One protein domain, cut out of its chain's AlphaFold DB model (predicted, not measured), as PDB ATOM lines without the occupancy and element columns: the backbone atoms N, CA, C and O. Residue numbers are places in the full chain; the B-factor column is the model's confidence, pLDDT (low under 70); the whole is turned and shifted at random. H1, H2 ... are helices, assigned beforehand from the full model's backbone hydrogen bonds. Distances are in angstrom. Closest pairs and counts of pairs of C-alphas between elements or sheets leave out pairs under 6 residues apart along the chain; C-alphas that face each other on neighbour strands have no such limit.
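What this domain is: This is residues 214 to 305 of the 336 residues of the protein "CvpA family protein" of Ruficoccus amylovorans (UniProt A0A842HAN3). The domain is a U of short helices: H1, H2 and H9 pack together as one arm, H4, H5, H6 and H7 make the other, and H3 and H8, running opposite ways, bridge the two at the base. The space between the arms is open, with H1 and H2 apart from H4, H5, H6 and H7. The printed part has 92 residues with nine named helices, H1 to H9 in chain order, and no named strand; its class is all helix. The whole is compact, with a radius of gyration of the C-alphas of 13.3 A, and spans 33 by 29 by 24 A.

Where its parts are: H1, the longest helix, covers residues 214 to 227 and measures 20.1 A from C-alpha 214 at (145.795, 174.428, 142.487) to C-alpha 227. H2 is residues 229 to 237, 12.5 A, and H9 is residues 295 to 304, 14.3 A, ending with C-alpha 304 at (136.650, 186.814, 151.665). H3 is residues 239 to 245 and H8 residues 284 to 292, 12.7 A long. H4 is residues 248 to 254, H5 residues 257 to 264, H6 residues 268 to 273 and H7 residues 275 to 281. H5 begins with C-alpha 257 at (160.969, 182.768, 173.224).

How they stand to each other: H1 touches H9, the same way at a steep tilt of 50 degrees, with Val 218 and Glu 296 the closest C-alphas at 5.7 A. H1 and H2 touch only at the corner, through residues 225 to 226 of H1, with C-alphas 225 and 231 closest at 5.3 A; their lines are only just about perpendicular at 71 degrees. H2 touches H9, opposite ways at a steep tilt of 53 degrees, with the C-alphas of Ala 231 and Ala 302 closest at 5.0 A. H2 and H3 only just touch, only at the corner, with 3 pairs of C-alphas within 8 A; the closest are 236 and 242, 6.3 A. H8 touches no helix, but is close to H3, opposite ways at a shallow tilt of 22 degrees, with C-alphas 244 and 289 closest at 7.3 A. H4 touches H7, opposite ways at a steep tilt of 45 degrees, closest at C-alphas 249 and 280, 7.1 A. H5 and H6 form a helical hairpin; they touch, with C-alphas 262 and 271 closest at 6.1 A, at 37 degrees, only just steep. In all nine helices every O i to N i+4 pair is within hydrogen-bond range.

The domain as a whole: The two C-alphas farthest apart, those of Lys 214 and Glu 257, are 35.3 A from each other. The printed part has no cut, and the links between helices are tight. The mean pLDDT of the printed part is 86.4, and no printed residue is under 70.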
ATOM      1  N   LYS A 214     146.174 174.396 141.071       78.94
ATOM      2  CA  LYS A 214     145.795 174.428 142.487       78.94
ATOM      3  C   LYS A 214     146.949 174.918 143.365       78.94
ATOM      4  O   LYS A 214     146.731 175.760 144.227       78.94
ATOM      5  N   THR A 215     148.166 174.434 143.134       76.00
ATOM      6  CA  THR A 215     149.345 174.783 143.934       76.00
ATOM      7  C   THR A 215     149.645 176.275 143.838       76.00
ATOM      8  O   THR A 215     149.829 176.915 144.867       76.00
ATOM      9  N   TYR A 216     149.594 176.857 142.637       74.00
ATOM     10  CA  TYR A 216     149.790 178.298 142.459       74.00
ATOM     11  C   TYR A 216     148.719 179.131 143.170       74.00
ATOM     12  O   TYR A 216     149.049 180.090 143.866       74.00
ATOM     13  N   ARG A 217     147.443 178.741 143.053       82.62
ATOM     14  CA  ARG A 217     146.337 179.431 143.737       82.62
ATOM     15  C   ARG A 217     146.480 179.388 145.253       82.62
ATOM     16  O   ARG A 217     146.268 180.404 145.903       82.62
ATOM     17  N   VAL A 218     146.844 178.236 145.811       84.88
ATOM     18  CA  VAL A 218     147.060 178.098 147.257       84.88
ATOM     19  C   VAL A 218     148.232 178.962 147.707       84.88
ATOM     20  O   VAL A 218     148.076 179.712 148.662       84.88
ATOM     21  N   THR A 219     149.365 178.930 147.001       77.62
ATOM     22  CA  THR A 219     150.526 179.770 147.325       77.62
ATOM     23  C   THR A 219     150.175 181.257 147.318       77.62
ATOM     24  O   THR A 219     150.490 181.956 148.279       77.62
ATOM     25  N   ASP A 220     149.489 181.747 146.279       79.94
ATOM     26  CA  ASP A 220     149.069 183.151 146.199       79.94
ATOM     27  C   ASP A 220     148.179 183.540 147.385       79.94
ATOM     28  O   ASP A 220     148.404 184.564 148.031       79.94
ATOM     29  N   LYS A 221     147.215 182.682 147.737       87.12
ATOM     30  CA  LYS A 221     146.346 182.887 148.901       87.12
ATOM     31  C   LYS A 221     147.130 182.900 150.214       87.12
ATOM     32  O   LYS A 221     146.900 183.789 151.026       87.12
ATOM     33  N   VAL A 222     148.065 181.964 150.415       85.12
ATOM     34  CA  VAL A 222     148.928 181.921 151.611       85.12
ATOM     35  C   VAL A 222     149.677 183.239 151.756       85.12
ATOM     36  O   VAL A 222     149.624 183.855 152.817       85.12
ATOM     37  N   VAL A 223     150.333 183.698 150.688       78.12
ATOM     38  CA  VAL A 223     151.124 184.931 150.730       78.12
ATOM     39  C   VAL A 223     150.240 186.146 151.021       78.12
ATOM     40  O   VAL A 223     150.606 186.973 151.857       78.12
ATOM     41  N   ARG A 224     149.055 186.242 150.405       80.25
ATOM     42  CA  ARG A 224     148.097 187.324 150.690       80.25
ATOM     43  C   ARG A 224     147.625 187.314 152.140       80.25
ATOM     44  O   ARG A 224     147.659 188.361 152.773       80.25
ATOM     45  N   VAL A 225     147.237 186.155 152.678       86.38
ATOM     46  CA  VAL A 225     146.790 186.046 154.078       86.38
ATOM     47  C   VAL A 225     147.921 186.376 155.048       86.38
ATOM     48  O   VAL A 225     147.705 187.114 155.999       86.38
ATOM     49  N   MET A 226     149.140 185.892 154.798       80.44
ATOM     50  CA  MET A 226     150.312 186.197 155.633       80.44
ATOM     51  C   MET A 226     150.669 187.689 155.642       80.44
ATOM     52  O   MET A 226     151.281 188.178 156.590       80.44
ATOM     53  N   SER A 227     150.298 188.405 154.583       74.31
ATOM     54  CA  SER A 227     150.596 189.827 154.416       74.31
ATOM     55  C   SER A 227     149.490 190.751 154.921       74.31
ATOM     56  O   SER A 227     149.748 191.930 155.161       74.31
ATOM     57  N   ASP A 228     148.273 190.233 155.097       79.94
ATOM     58  CA  ASP A 228     147.129 190.964 155.634       79.94
ATOM     59  C   ASP A 228     146.879 190.555 157.102       79.94
ATOM     60  O   ASP A 228     146.376 189.460 157.365       79.94
ATOM     61  N   PRO A 229     147.187 191.424 158.086       80.50
ATOM     62  CA  PRO A 229     147.020 191.098 159.501       80.50
ATOM     63  C   PRO A 229     145.560 190.826 159.888       80.50
ATOM     64  O   PRO A 229     145.320 190.088 160.843       80.50
ATOM     65  N   VAL A 230     144.586 191.383 159.158       86.38
ATOM     66  CA  VAL A 230     143.161 191.119 159.391       86.38
ATOM     67  C   VAL A 230     142.806 189.723 158.890       86.38
ATOM     68  O   VAL A 230     142.204 188.944 159.627       86.38
ATOM     69  N   ALA A 231     143.222 189.370 157.671       87.81
ATOM     70  CA  ALA A 231     143.009 188.026 157.137       87.81
ATOM     71  C   ALA A 231     143.701 186.957 158.000       87.81
ATOM     72  O   ALA A 231     143.126 185.894 158.236       87.81
ATOM     73  N   LEU A 232     144.899 187.243 158.517       88.31
ATOM     74  CA  LEU A 232     145.625 186.357 159.424       88.31
ATOM     75  C   LEU A 232     144.870 186.133 160.750       88.31
ATOM     76  O   LEU A 232     144.739 184.990 161.186       88.31
ATOM     77  N   ASP A 233     144.343 187.192 161.379       88.75
ATOM     78  CA  ASP A 233     143.531 187.081 162.604       88.75
ATOM     79  C   ASP A 233     142.245 186.280 162.354       88.75
ATOM     80  O   ASP A 233     141.884 185.408 163.147       88.75
ATOM     81  N   ILE A 234     141.588 186.507 161.214       91.75
ATOM     82  CA  ILE A 234     140.408 185.733 160.818       91.75
ATOM     83  C   ILE A 234     140.777 184.261 160.639       91.75
ATOM     84  O   ILE A 234     140.087 183.407 161.194       91.75
ATOM     85  N   LEU A 235     141.867 183.958 159.923       93.75
ATOM     86  CA  LEU A 235     142.365 182.595 159.739       93.75
ATOM     87  C   LEU A 235     142.633 181.920 161.091       93.75
ATOM     88  O   LEU A 235     142.175 180.801 161.304       93.75
ATOM     89  N   ALA A 236     143.296 182.604 162.027       90.88
ATOM     90  CA  ALA A 236     143.620 182.076 163.355       90.88
ATOM     91  C   ALA A 236     142.379 181.762 164.216       90.88
ATOM     92  O   ALA A 236     142.422 180.907 165.101       90.88
ATOM     93  N   ARG A 237     141.250 182.435 163.963       92.31
ATOM     94  CA  ARG A 237     139.974 182.193 164.661       92.31
ATOM     95  C   ARG A 237     139.154 181.059 164.052       92.31
ATOM     96  O   ARG A 237     138.184 180.626 164.679       92.31
ATOM     97  N   GLN A 238     139.497 180.586 162.855       93.81
ATOM     98  CA  GLN A 238     138.734 179.530 162.202       93.81
ATOM     99  C   GLN A 238     138.837 178.208 162.983       93.81
ATOM    100  O   GLN A 238     139.895 177.898 163.533       93.81
ATOM    101  N   PRO A 239     137.758 177.400 163.052       90.50
ATOM    102  CA  PRO A 239     137.744 176.189 163.870       90.50
ATOM    103  C   PRO A 239     138.806 175.161 163.479       90.50
ATOM    104  O   PRO A 239     139.339 174.491 164.359       90.50
ATOM    105  N   GLN A 240     139.104 175.013 162.182       90.56
ATOM    106  CA  GLN A 240     140.127 174.067 161.734       90.56
ATOM    107  C   GLN A 240     141.530 174.575 162.071       90.56
ATOM    108  O   GLN A 240     142.322 173.817 162.622       90.56
ATOM    109  N   THR A 241     141.811 175.862 161.843       92.06
ATOM    110  CA  THR A 241     143.087 176.475 162.239       92.06
ATOM    111  C   THR A 241     143.296 176.392 163.745       92.06
ATOM    112  O   THR A 241     144.385 176.053 164.193       92.06
ATOM    113  N   ARG A 242     142.245 176.625 164.543       90.94
ATOM    114  CA  ARG A 242     142.319 176.472 166.000       90.94
ATOM    115  C   ARG A 242     142.693 175.067 166.428       90.94
ATOM    116  O   ARG A 242     143.502 174.945 167.323       90.94
ATOM    117  N   ARG A 243     142.197 174.017 165.768       90.12
ATOM    118  CA  ARG A 243     142.627 172.644 166.088       90.12
ATOM    119  C   ARG A 243     144.129 172.443 165.905       90.12
ATOM    120  O   ARG A 243     144.719 171.724 166.695       90.12
ATOM    121  N   LEU A 244     144.725 173.077 164.892       90.50
ATOM    122  CA  LEU A 244     146.177 173.057 164.704       90.50
ATOM    123  C   LEU A 244     146.890 173.903 165.769       90.50
ATOM    124  O   LEU A 244     147.911 173.480 166.285       90.50
ATOM    125  N   LEU A 245     146.358 175.078 166.118       89.81
ATOM    126  CA  LEU A 245     146.945 175.966 167.136       89.81
ATOM    127  C   LEU A 245     146.783 175.451 168.576       89.81
ATOM    128  O   LEU A 245     147.583 175.788 169.443       89.81
ATOM    129  N   ASP A 246     145.748 174.658 168.830       91.75
ATOM    130  CA  ASP A 246     145.459 174.012 170.111       91.75
ATOM    131  C   ASP A 246     146.246 172.700 170.275       91.75
ATOM    132  O   ASP A 246     146.198 172.085 171.342       91.75
ATOM    133  N   ASP A 247     146.976 172.266 169.240       92.00
ATOM    134  CA  ASP A 247     147.868 171.120 169.339       92.00
ATOM    135  C   ASP A 247     148.970 171.397 170.384       92.00
ATOM    136  O   ASP A 247     149.606 172.459 170.345       92.00
ATOM    137  N   PRO A 248     149.229 170.468 171.328       90.75
ATOM    138  CA  PRO A 248     150.201 170.688 172.395       90.75
ATOM    139  C   PRO A 248     151.606 171.020 171.887       90.75
ATOM    140  O   PRO A 248     152.293 171.835 172.502       90.75
ATOM    141  N   GLN A 249     152.034 170.416 170.773       91.25
ATOM    142  CA  GLN A 249     153.358 170.665 170.210       91.25
ATOM    143  C   GLN A 249     153.408 172.063 169.583       91.25
ATOM    144  O   GLN A 249     154.373 172.796 169.781       91.25
ATOM    145  N   VAL A 250     152.344 172.481 168.891       90.69
ATOM    146  CA  VAL A 250     152.244 173.843 168.341       90.69
ATOM    147  C   VAL A 250     152.233 174.895 169.452       90.69
ATOM    148  O   VAL A 250     152.915 175.912 169.324       90.69
ATOM    149  N   GLN A 251     151.537 174.657 170.567       91.62
ATOM    150  CA  GLN A 251     151.565 175.582 171.705       91.62
ATOM    151  C   GLN A 251     152.945 175.683 172.357       91.62
ATOM    152  O   GLN A 251     153.355 176.782 172.732       91.62
ATOM    153  N   GLU A 252     153.681 174.575 172.450       91.62
ATOM    154  CA  GLU A 252     155.065 174.589 172.931       91.62
ATOM    155  C   GLU A 252     155.965 175.443 172.025       91.62
ATOM    156  O   GLU A 252     156.793 176.204 172.521       91.62
ATOM    157  N   LEU A 253     155.762 175.379 170.705       90.81
ATOM    158  CA  LEU A 253     156.463 176.232 169.745       90.81
ATOM    159  C   LEU A 253     156.087 177.712 169.863       90.81
ATOM    160  O   LEU A 253     156.960 178.564 169.741       90.81
ATOM    161  N   ILE A 254     154.811 178.034 170.080       88.50
ATOM    162  CA  ILE A 254     154.356 179.425 170.232       88.50
ATOM    163  C   ILE A 254     154.880 180.039 171.539       88.50
ATOM    164  O   ILE A 254     155.175 181.231 171.581       88.50
ATOM    165  N   ALA A 255     154.991 179.238 172.601       90.69
ATOM    166  CA  ALA A 255     155.502 179.673 173.900       90.69
ATOM    167  C   ALA A 255     157.037 179.798 173.949       90.69
ATOM    168  O   ALA A 255     157.575 180.327 174.922       90.69
ATOM    169  N   ASP A 256     157.743 179.303 172.933       94.44
ATOM    170  CA  ASP A 256     159.196 179.377 172.841       94.44
ATOM    171  C   ASP A 256     159.655 180.806 172.506       94.44
ATOM    172  O   ASP A 256     159.268 181.380 171.486       94.44
ATOM    173  N   GLU A 257     160.492 181.387 173.371       91.00
ATOM    174  CA  GLU A 257     160.969 182.768 173.224       91.00
ATOM    175  C   GLU A 257     161.798 182.986 171.945       91.00
ATOM    176  O   GLU A 257     161.703 184.053 171.337       91.00
ATOM    177  N   GLU A 258     162.579 181.993 171.502       91.56
ATOM    178  CA  GLU A 258     163.398 182.104 170.287       91.56
ATOM    179  C   GLU A 258     162.509 182.087 169.041       91.56
ATOM    180  O   GLU A 258     162.664 182.919 168.145       91.56
ATOM    181  N   ILE A 259     161.521 181.190 168.999       90.06
ATOM    182  CA  ILE A 259     160.560 181.122 167.889       90.06
ATOM    183  C   ILE A 259     159.678 182.374 167.860       90.06
ATOM    184  O   ILE A 259     159.434 182.920 166.782       90.06
ATOM    185  N   ALA A 260     159.243 182.870 169.019       87.25
ATOM    186  CA  ALA A 260     158.495 184.117 169.119       87.25
ATOM    187  C   ALA A 260     159.318 185.309 168.610       87.25
ATOM    188  O   ALA A 260     158.791 186.139 167.865       87.25
ATOM    189  N   ALA A 261     160.615 185.369 168.933       85.25
ATOM    190  CA  ALA A 261     161.517 186.394 168.415       85.25
ATOM    191  C   ALA A 261     161.672 186.304 166.886       85.25
ATOM    192  O   ALA A 261     161.557 187.324 166.207       85.25
ATOM    193  N   LEU A 262     161.854 185.100 166.330       83.44
ATOM    194  CA  LEU A 262     161.923 184.879 164.879       83.44
ATOM    195  C   LEU A 262     160.619 185.284 164.175       83.44
ATOM    196  O   LEU A 262     160.644 185.978 163.158       83.44
ATOM    197  N   ALA A 263     159.467 184.912 164.741       82.44
ATOM    198  CA  ALA A 263     158.156 185.292 164.226       82.44
ATOM    199  C   ALA A 263     157.940 186.813 164.280       82.44
ATOM    200  O   ALA A 263     157.444 187.406 163.320       82.44
ATOM    201  N   GLN A 264     158.359 187.461 165.371       79.62
ATOM    202  CA  GLN A 264     158.268 188.910 165.547       79.62
ATOM    203  C   GLN A 264     159.170 189.664 164.562       79.62
ATOM    204  O   GLN A 264     158.751 190.670 163.990       79.62
ATOM    205  N   GLN A 265     160.376 189.147 164.315       76.44
ATOM    206  CA  GLN A 265     161.308 189.651 163.301       76.44
ATOM    207  C   GLN A 265     160.869 189.310 161.867       76.44
ATOM    208  O   GLN A 265     161.473 189.789 160.911       76.44
ATOM    209  N   ARG A 266     159.798 188.516 161.702       70.62
ATOM    210  CA  ARG A 266     159.327 187.974 160.417       70.62
ATOM    211  C   ARG A 266     160.413 187.198 159.666       70.62
ATOM    212  O   ARG A 266     160.375 187.112 158.437       70.62
ATOM    213  N   ASP A 267     161.351 186.598 160.396       75.56
ATOM    214  CA  ASP A 267     162.378 185.735 159.826       75.56
ATOM    215  C   ASP A 267     161.792 184.346 159.543       75.56
ATOM    216  O   ASP A 267     161.942 183.388 160.305       75.56
ATOM    217  N   LEU A 268     161.082 184.238 158.418       75.25
ATOM    218  CA  LEU A 268     160.481 182.979 157.978       75.25
ATOM    219  C   LEU A 268     161.520 181.896 157.693       75.25
ATOM    220  O   LEU A 268     161.231 180.714 157.868       75.25
ATOM    221  N   GLN A 269     162.714 182.271 157.236       74.25
ATOM    222  CA  GLN A 269     163.773 181.308 156.964       74.25
ATOM    223  C   GLN A 269     164.298 180.717 158.271       74.25
ATOM    224  O   GLN A 269     164.420 179.493 158.375       74.25
ATOM    225  N   GLY A 270     164.574 181.570 159.259       77.88
ATOM    226  CA  GLY A 270     164.919 181.162 160.614       77.88
ATOM    227  C   GLY A 270     163.843 180.257 161.203       77.88
ATOM    228  O   GLY A 270     164.154 179.166 161.669       77.88
ATOM    229  N   LEU A 271     162.566 180.628 161.063       83.62
ATOM    230  CA  LEU A 271     161.446 179.829 161.563       83.62
ATOM    231  C   LEU A 271     161.358 178.454 160.877       83.62
ATOM    232  O   LEU A 271     161.292 177.432 161.551       83.62
ATOM    233  N   MET A 272     161.429 178.391 159.543       81.00
ATOM    234  CA  MET A 272     161.357 177.127 158.790       81.00
ATOM    235  C   MET A 272     162.565 176.213 159.007       81.00
ATOM    236  O   MET A 272     162.448 175.004 158.815       81.00
ATOM    237  N   SER A 273     163.723 176.775 159.357       80.69
ATOM    238  CA  SER A 273     164.943 176.009 159.640       80.69
ATOM    239  C   SER A 273     165.136 175.721 161.130       80.69
ATOM    240  O   SER A 273     166.051 174.980 161.498       80.69
ATOM    241  N   HIS A 274     164.271 176.262 161.995       89.62
ATOM    242  CA  HIS A 274     164.393 176.099 163.433       89.62
ATOM    243  C   HIS A 274     164.209 174.622 163.821       89.62
ATOM    244  O   HIS A 274     163.202 174.016 163.434       89.62
ATOM    245  N   PRO A 275     165.111 174.017 164.623       88.19
ATOM    246  CA  PRO A 275     165.080 172.580 164.903       88.19
ATOM    247  C   PRO A 275     163.740 172.074 165.448       88.19
ATOM    248  O   PRO A 275     163.306 170.989 165.072       88.19
ATOM    249  N   LYS A 276     163.060 172.864 166.291       91.00
ATOM    250  CA  LYS A 276     161.740 172.503 166.837       91.00
ATOM    251  C   LYS A 276     160.630 172.540 165.783       91.00
ATOM    252  O   LYS A 276     159.768 171.669 165.784       91.00
ATOM    253  N   VAL A 277     160.673 173.505 164.861       89.12
ATOM    254  CA  VAL A 277     159.696 173.617 163.762       89.12
ATOM    255  C   VAL A 277     159.886 172.456 162.790       89.12
ATOM    256  O   VAL A 277     158.920 171.814 162.385       89.12
ATOM    257  N   VAL A 278     161.142 172.132 162.470       85.50
ATOM    258  CA  VAL A 278     161.483 170.968 161.645       85.50
ATOM    259  C   VAL A 278     161.057 169.673 162.338       85.50
ATOM    260  O   VAL A 278     160.456 168.821 161.694       85.50
ATOM    261  N   ALA A 279     161.303 169.521 163.642       88.25
ATOM    262  CA  ALA A 279     160.875 168.339 164.391       88.25
ATOM    263  C   ALA A 279     159.352 168.147 164.344       88.25
ATOM    264  O   ALA A 279     158.899 167.046 164.038       88.25
ATOM    265  N   LEU A 280     158.577 169.218 164.550       90.25
ATOM    266  CA  LEU A 280     157.120 169.185 164.429       90.25
ATOM    267  C   LEU A 280     156.669 168.812 163.008       90.25
ATOM    268  O   LEU A 280     155.790 167.978 162.831       90.25
ATOM    269  N   ALA A 281     157.305 169.373 161.976       85.75
ATOM    270  CA  ALA A 281     156.988 169.055 160.582       85.75
ATOM    271  C   ALA A 281     157.277 167.588 160.199       85.75
ATOM    272  O   ALA A 281     156.785 167.111 159.177       85.75
ATOM    273  N   HIS A 282     158.092 166.885 160.988       83.31
ATOM    274  CA  HIS A 282     158.374 165.457 160.844       83.31
ATOM    275  C   HIS A 282     157.549 164.579 161.802       83.31
ATOM    276  O   HIS A 282     157.651 163.351 161.727       83.31
ATOM    277  N   ASP A 283     156.748 165.168 162.694       89.19
ATOM    278  CA  ASP A 283     155.889 164.426 163.610       89.19
ATOM    279  C   ASP A 283     154.723 163.785 162.842       89.19
ATOM    280  O   ASP A 283     154.019 164.440 162.068       89.19
ATOM    281  N   GLY A 284     154.530 162.477 163.038       85.81
ATOM    282  CA  GLY A 284     153.516 161.692 162.331       85.81
ATOM    283  C   GLY A 284     152.074 162.076 162.675       85.81
ATOM    284  O   GLY A 284     151.189 161.946 161.834       85.81
ATOM    285  N   GLN A 285     151.820 162.540 163.902       86.94
ATOM    286  CA  GLN A 285     150.491 162.980 164.330       86.94
ATOM    287  C   GLN A 285     150.182 164.360 163.760       86.94
ATOM    288  O   GLN A 285     149.105 164.564 163.200       86.94
ATOM    289  N   PHE A 286     151.146 165.279 163.823       87.56
ATOM    290  CA  PHE A 286     150.980 166.610 163.247       87.56
ATOM    291  C   PHE A 286     150.825 166.565 161.721       87.56
ATOM    292  O   PHE A 286     149.969 167.247 161.160       87.56
ATOM    293  N   THR A 287     151.590 165.714 161.033       84.56
ATOM    294  CA  THR A 287     151.422 165.522 159.583       84.56
ATOM    295  C   THR A 287     150.057 164.943 159.222       84.56
ATOM    296  O   THR A 287     149.450 165.430 158.273       84.56
ATOM    297  N   ALA A 288     149.518 163.996 159.995       86.31
ATOM    298  CA  ALA A 288     148.158 163.498 159.779       86.31
ATOM    299  C   ALA A 288     147.096 164.602 159.963       86.31
ATOM    300  O   ALA A 288     146.175 164.716 159.156       86.31
ATOM    301  N   LEU A 289     147.257 165.467 160.971       86.44
ATOM    302  CA  LEU A 289     146.382 166.630 161.162       86.44
ATOM    303  C   LEU A 289     146.469 167.620 159.992       86.44
ATOM    304  O   LEU A 289     145.449 168.162 159.567       86.44
ATOM    305  N   LEU A 290     147.668 167.841 159.448       85.94
ATOM    306  CA  LEU A 290     147.869 168.678 158.264       85.94
ATOM    307  C   LEU A 290     147.254 168.072 156.994       85.94
ATOM    308  O   LEU A 290     146.787 168.822 156.141       85.94
ATOM    309  N   GLU A 291     147.242 166.746 156.850       85.38
ATOM    310  CA  GLU A 291     146.613 166.068 155.707       85.38
ATOM    311  C   GLU A 291     145.086 166.224 155.704       85.38
ATOM    312  O   GLU A 291     144.481 166.357 154.638       85.38
ATOM    313  N   GLU A 292     144.462 166.254 156.883       88.38
ATOM    314  CA  GLU A 292     143.025 166.515 157.039       88.38
ATOM    315  C   GLU A 292     142.659 167.999 156.872       88.38
ATOM    316  O   GLU A 292     141.487 168.340 156.682       88.38
ATOM    317  N   TYR A 293     143.644 168.893 156.952       89.31
ATOM    318  CA  TYR A 293     143.431 170.332 156.923       89.31
ATOM    319  C   TYR A 293     143.196 170.848 155.495       89.31
ATOM    320  O   TYR A 293     144.086 170.842 154.638       89.31
ATOM    321  N   GLU A 294     141.997 171.378 155.229       91.06
ATOM    322  CA  GLU A 294     141.636 171.952 153.928       91.06
ATOM    323  C   GLU A 294     142.169 173.387 153.774       91.06
ATOM    324  O   GLU A 294     141.410 174.355 153.684       91.06
ATOM    325  N   LEU A 295     143.499 173.519 153.694       89.94
ATOM    326  CA  LEU A 295     144.211 174.803 153.648       89.94
ATOM    327  C   LEU A 295     143.596 175.806 152.661       89.94
ATOM    328  O   LEU A 295     143.407 176.970 152.998       89.94
ATOM    329  N   GLU A 296     143.266 175.374 151.443       91.00
ATOM    330  CA  GLU A 296     142.719 176.275 150.424       91.00
ATOM    331  C   GLU A 296     141.374 176.893 150.834       91.00
ATOM    332  O   GLU A 296     141.160 178.087 150.621       91.00
ATOM    333  N   ALA A 297     140.485 176.094 151.428       91.31
ATOM    334  CA  ALA A 297     139.155 176.536 151.825       91.31
ATOM    335  C   ALA A 297     139.218 177.505 153.014       91.31
ATOM    336  O   ALA A 297     138.481 178.492 153.050       91.31
ATOM    337  N   GLU A 298     140.119 177.254 153.965       92.25
ATOM    338  CA  GLU A 298     140.339 178.118 155.129       92.25
ATOM    339  C   GLU A 298     140.955 179.472 154.722       92.25
ATOM    340  O   GLU A 298     140.483 180.535 155.146       92.25
ATOM    341  N   LEU A 299     141.925 179.467 153.797       92.00
ATOM    342  CA  LEU A 299     142.482 180.697 153.220       92.00
ATOM    343  C   LEU A 299     141.427 181.506 152.449       92.00
ATOM    344  O   LEU A 299     141.378 182.728 152.579       92.00
ATOM    345  N   ASP A 300     140.556 180.845 151.680       92.25
ATOM    346  CA  ASP A 300     139.459 181.522 150.977       92.25
ATOM    347  C   ASP A 300     138.480 182.183 151.944       92.25
ATOM    348  O   ASP A 300     138.047 183.313 151.713       92.25
ATOM    349  N   LYS A 301     138.132 181.509 153.043       91.88
ATOM    350  CA  LYS A 301     137.282 182.101 154.082       91.88
ATOM    351  C   LYS A 301     137.950 183.313 154.725       91.88
ATOM    352  O   LYS A 301     137.262 184.289 155.001       91.88
ATOM    353  N   ALA A 302     139.264 183.262 154.943       91.44
ATOM    354  CA  ALA A 302     140.013 184.355 155.555       91.44
ATOM    355  C   ALA A 302     140.062 185.599 154.657       91.44
ATOM    356  O   ALA A 302     139.802 186.700 155.129       91.44
ATOM    357  N   LEU A 303     140.323 185.419 153.359       89.25
ATOM    358  CA  LEU A 303     140.422 186.524 152.397       89.25
ATOM    359  C   LEU A 303     139.069 187.140 152.023       89.25
ATOM    360  O   LEU A 303     139.013 188.312 151.661       89.25
ATOM    361  N   ASN A 304     137.985 186.360 152.072       87.44
ATOM    362  CA  ASN A 304     136.650 186.814 151.665       87.44
ATOM    363  C   ASN A 304     135.746 187.208 152.841       87.44
ATOM    364  O   ASN A 304     134.611 187.641 152.625       87.44
ATOM    365  N   ALA A 305     136.201 187.038 154.082       76.94
ATOM    366  CA  ALA A 305     135.438 187.470 155.239       76.94
ATOM    367  C   ALA A 305     135.282 189.003 155.213       76.94
ATOM    368  O   ALA A 305     136.260 189.720 154.989       76.94
TER     369      ALA A 305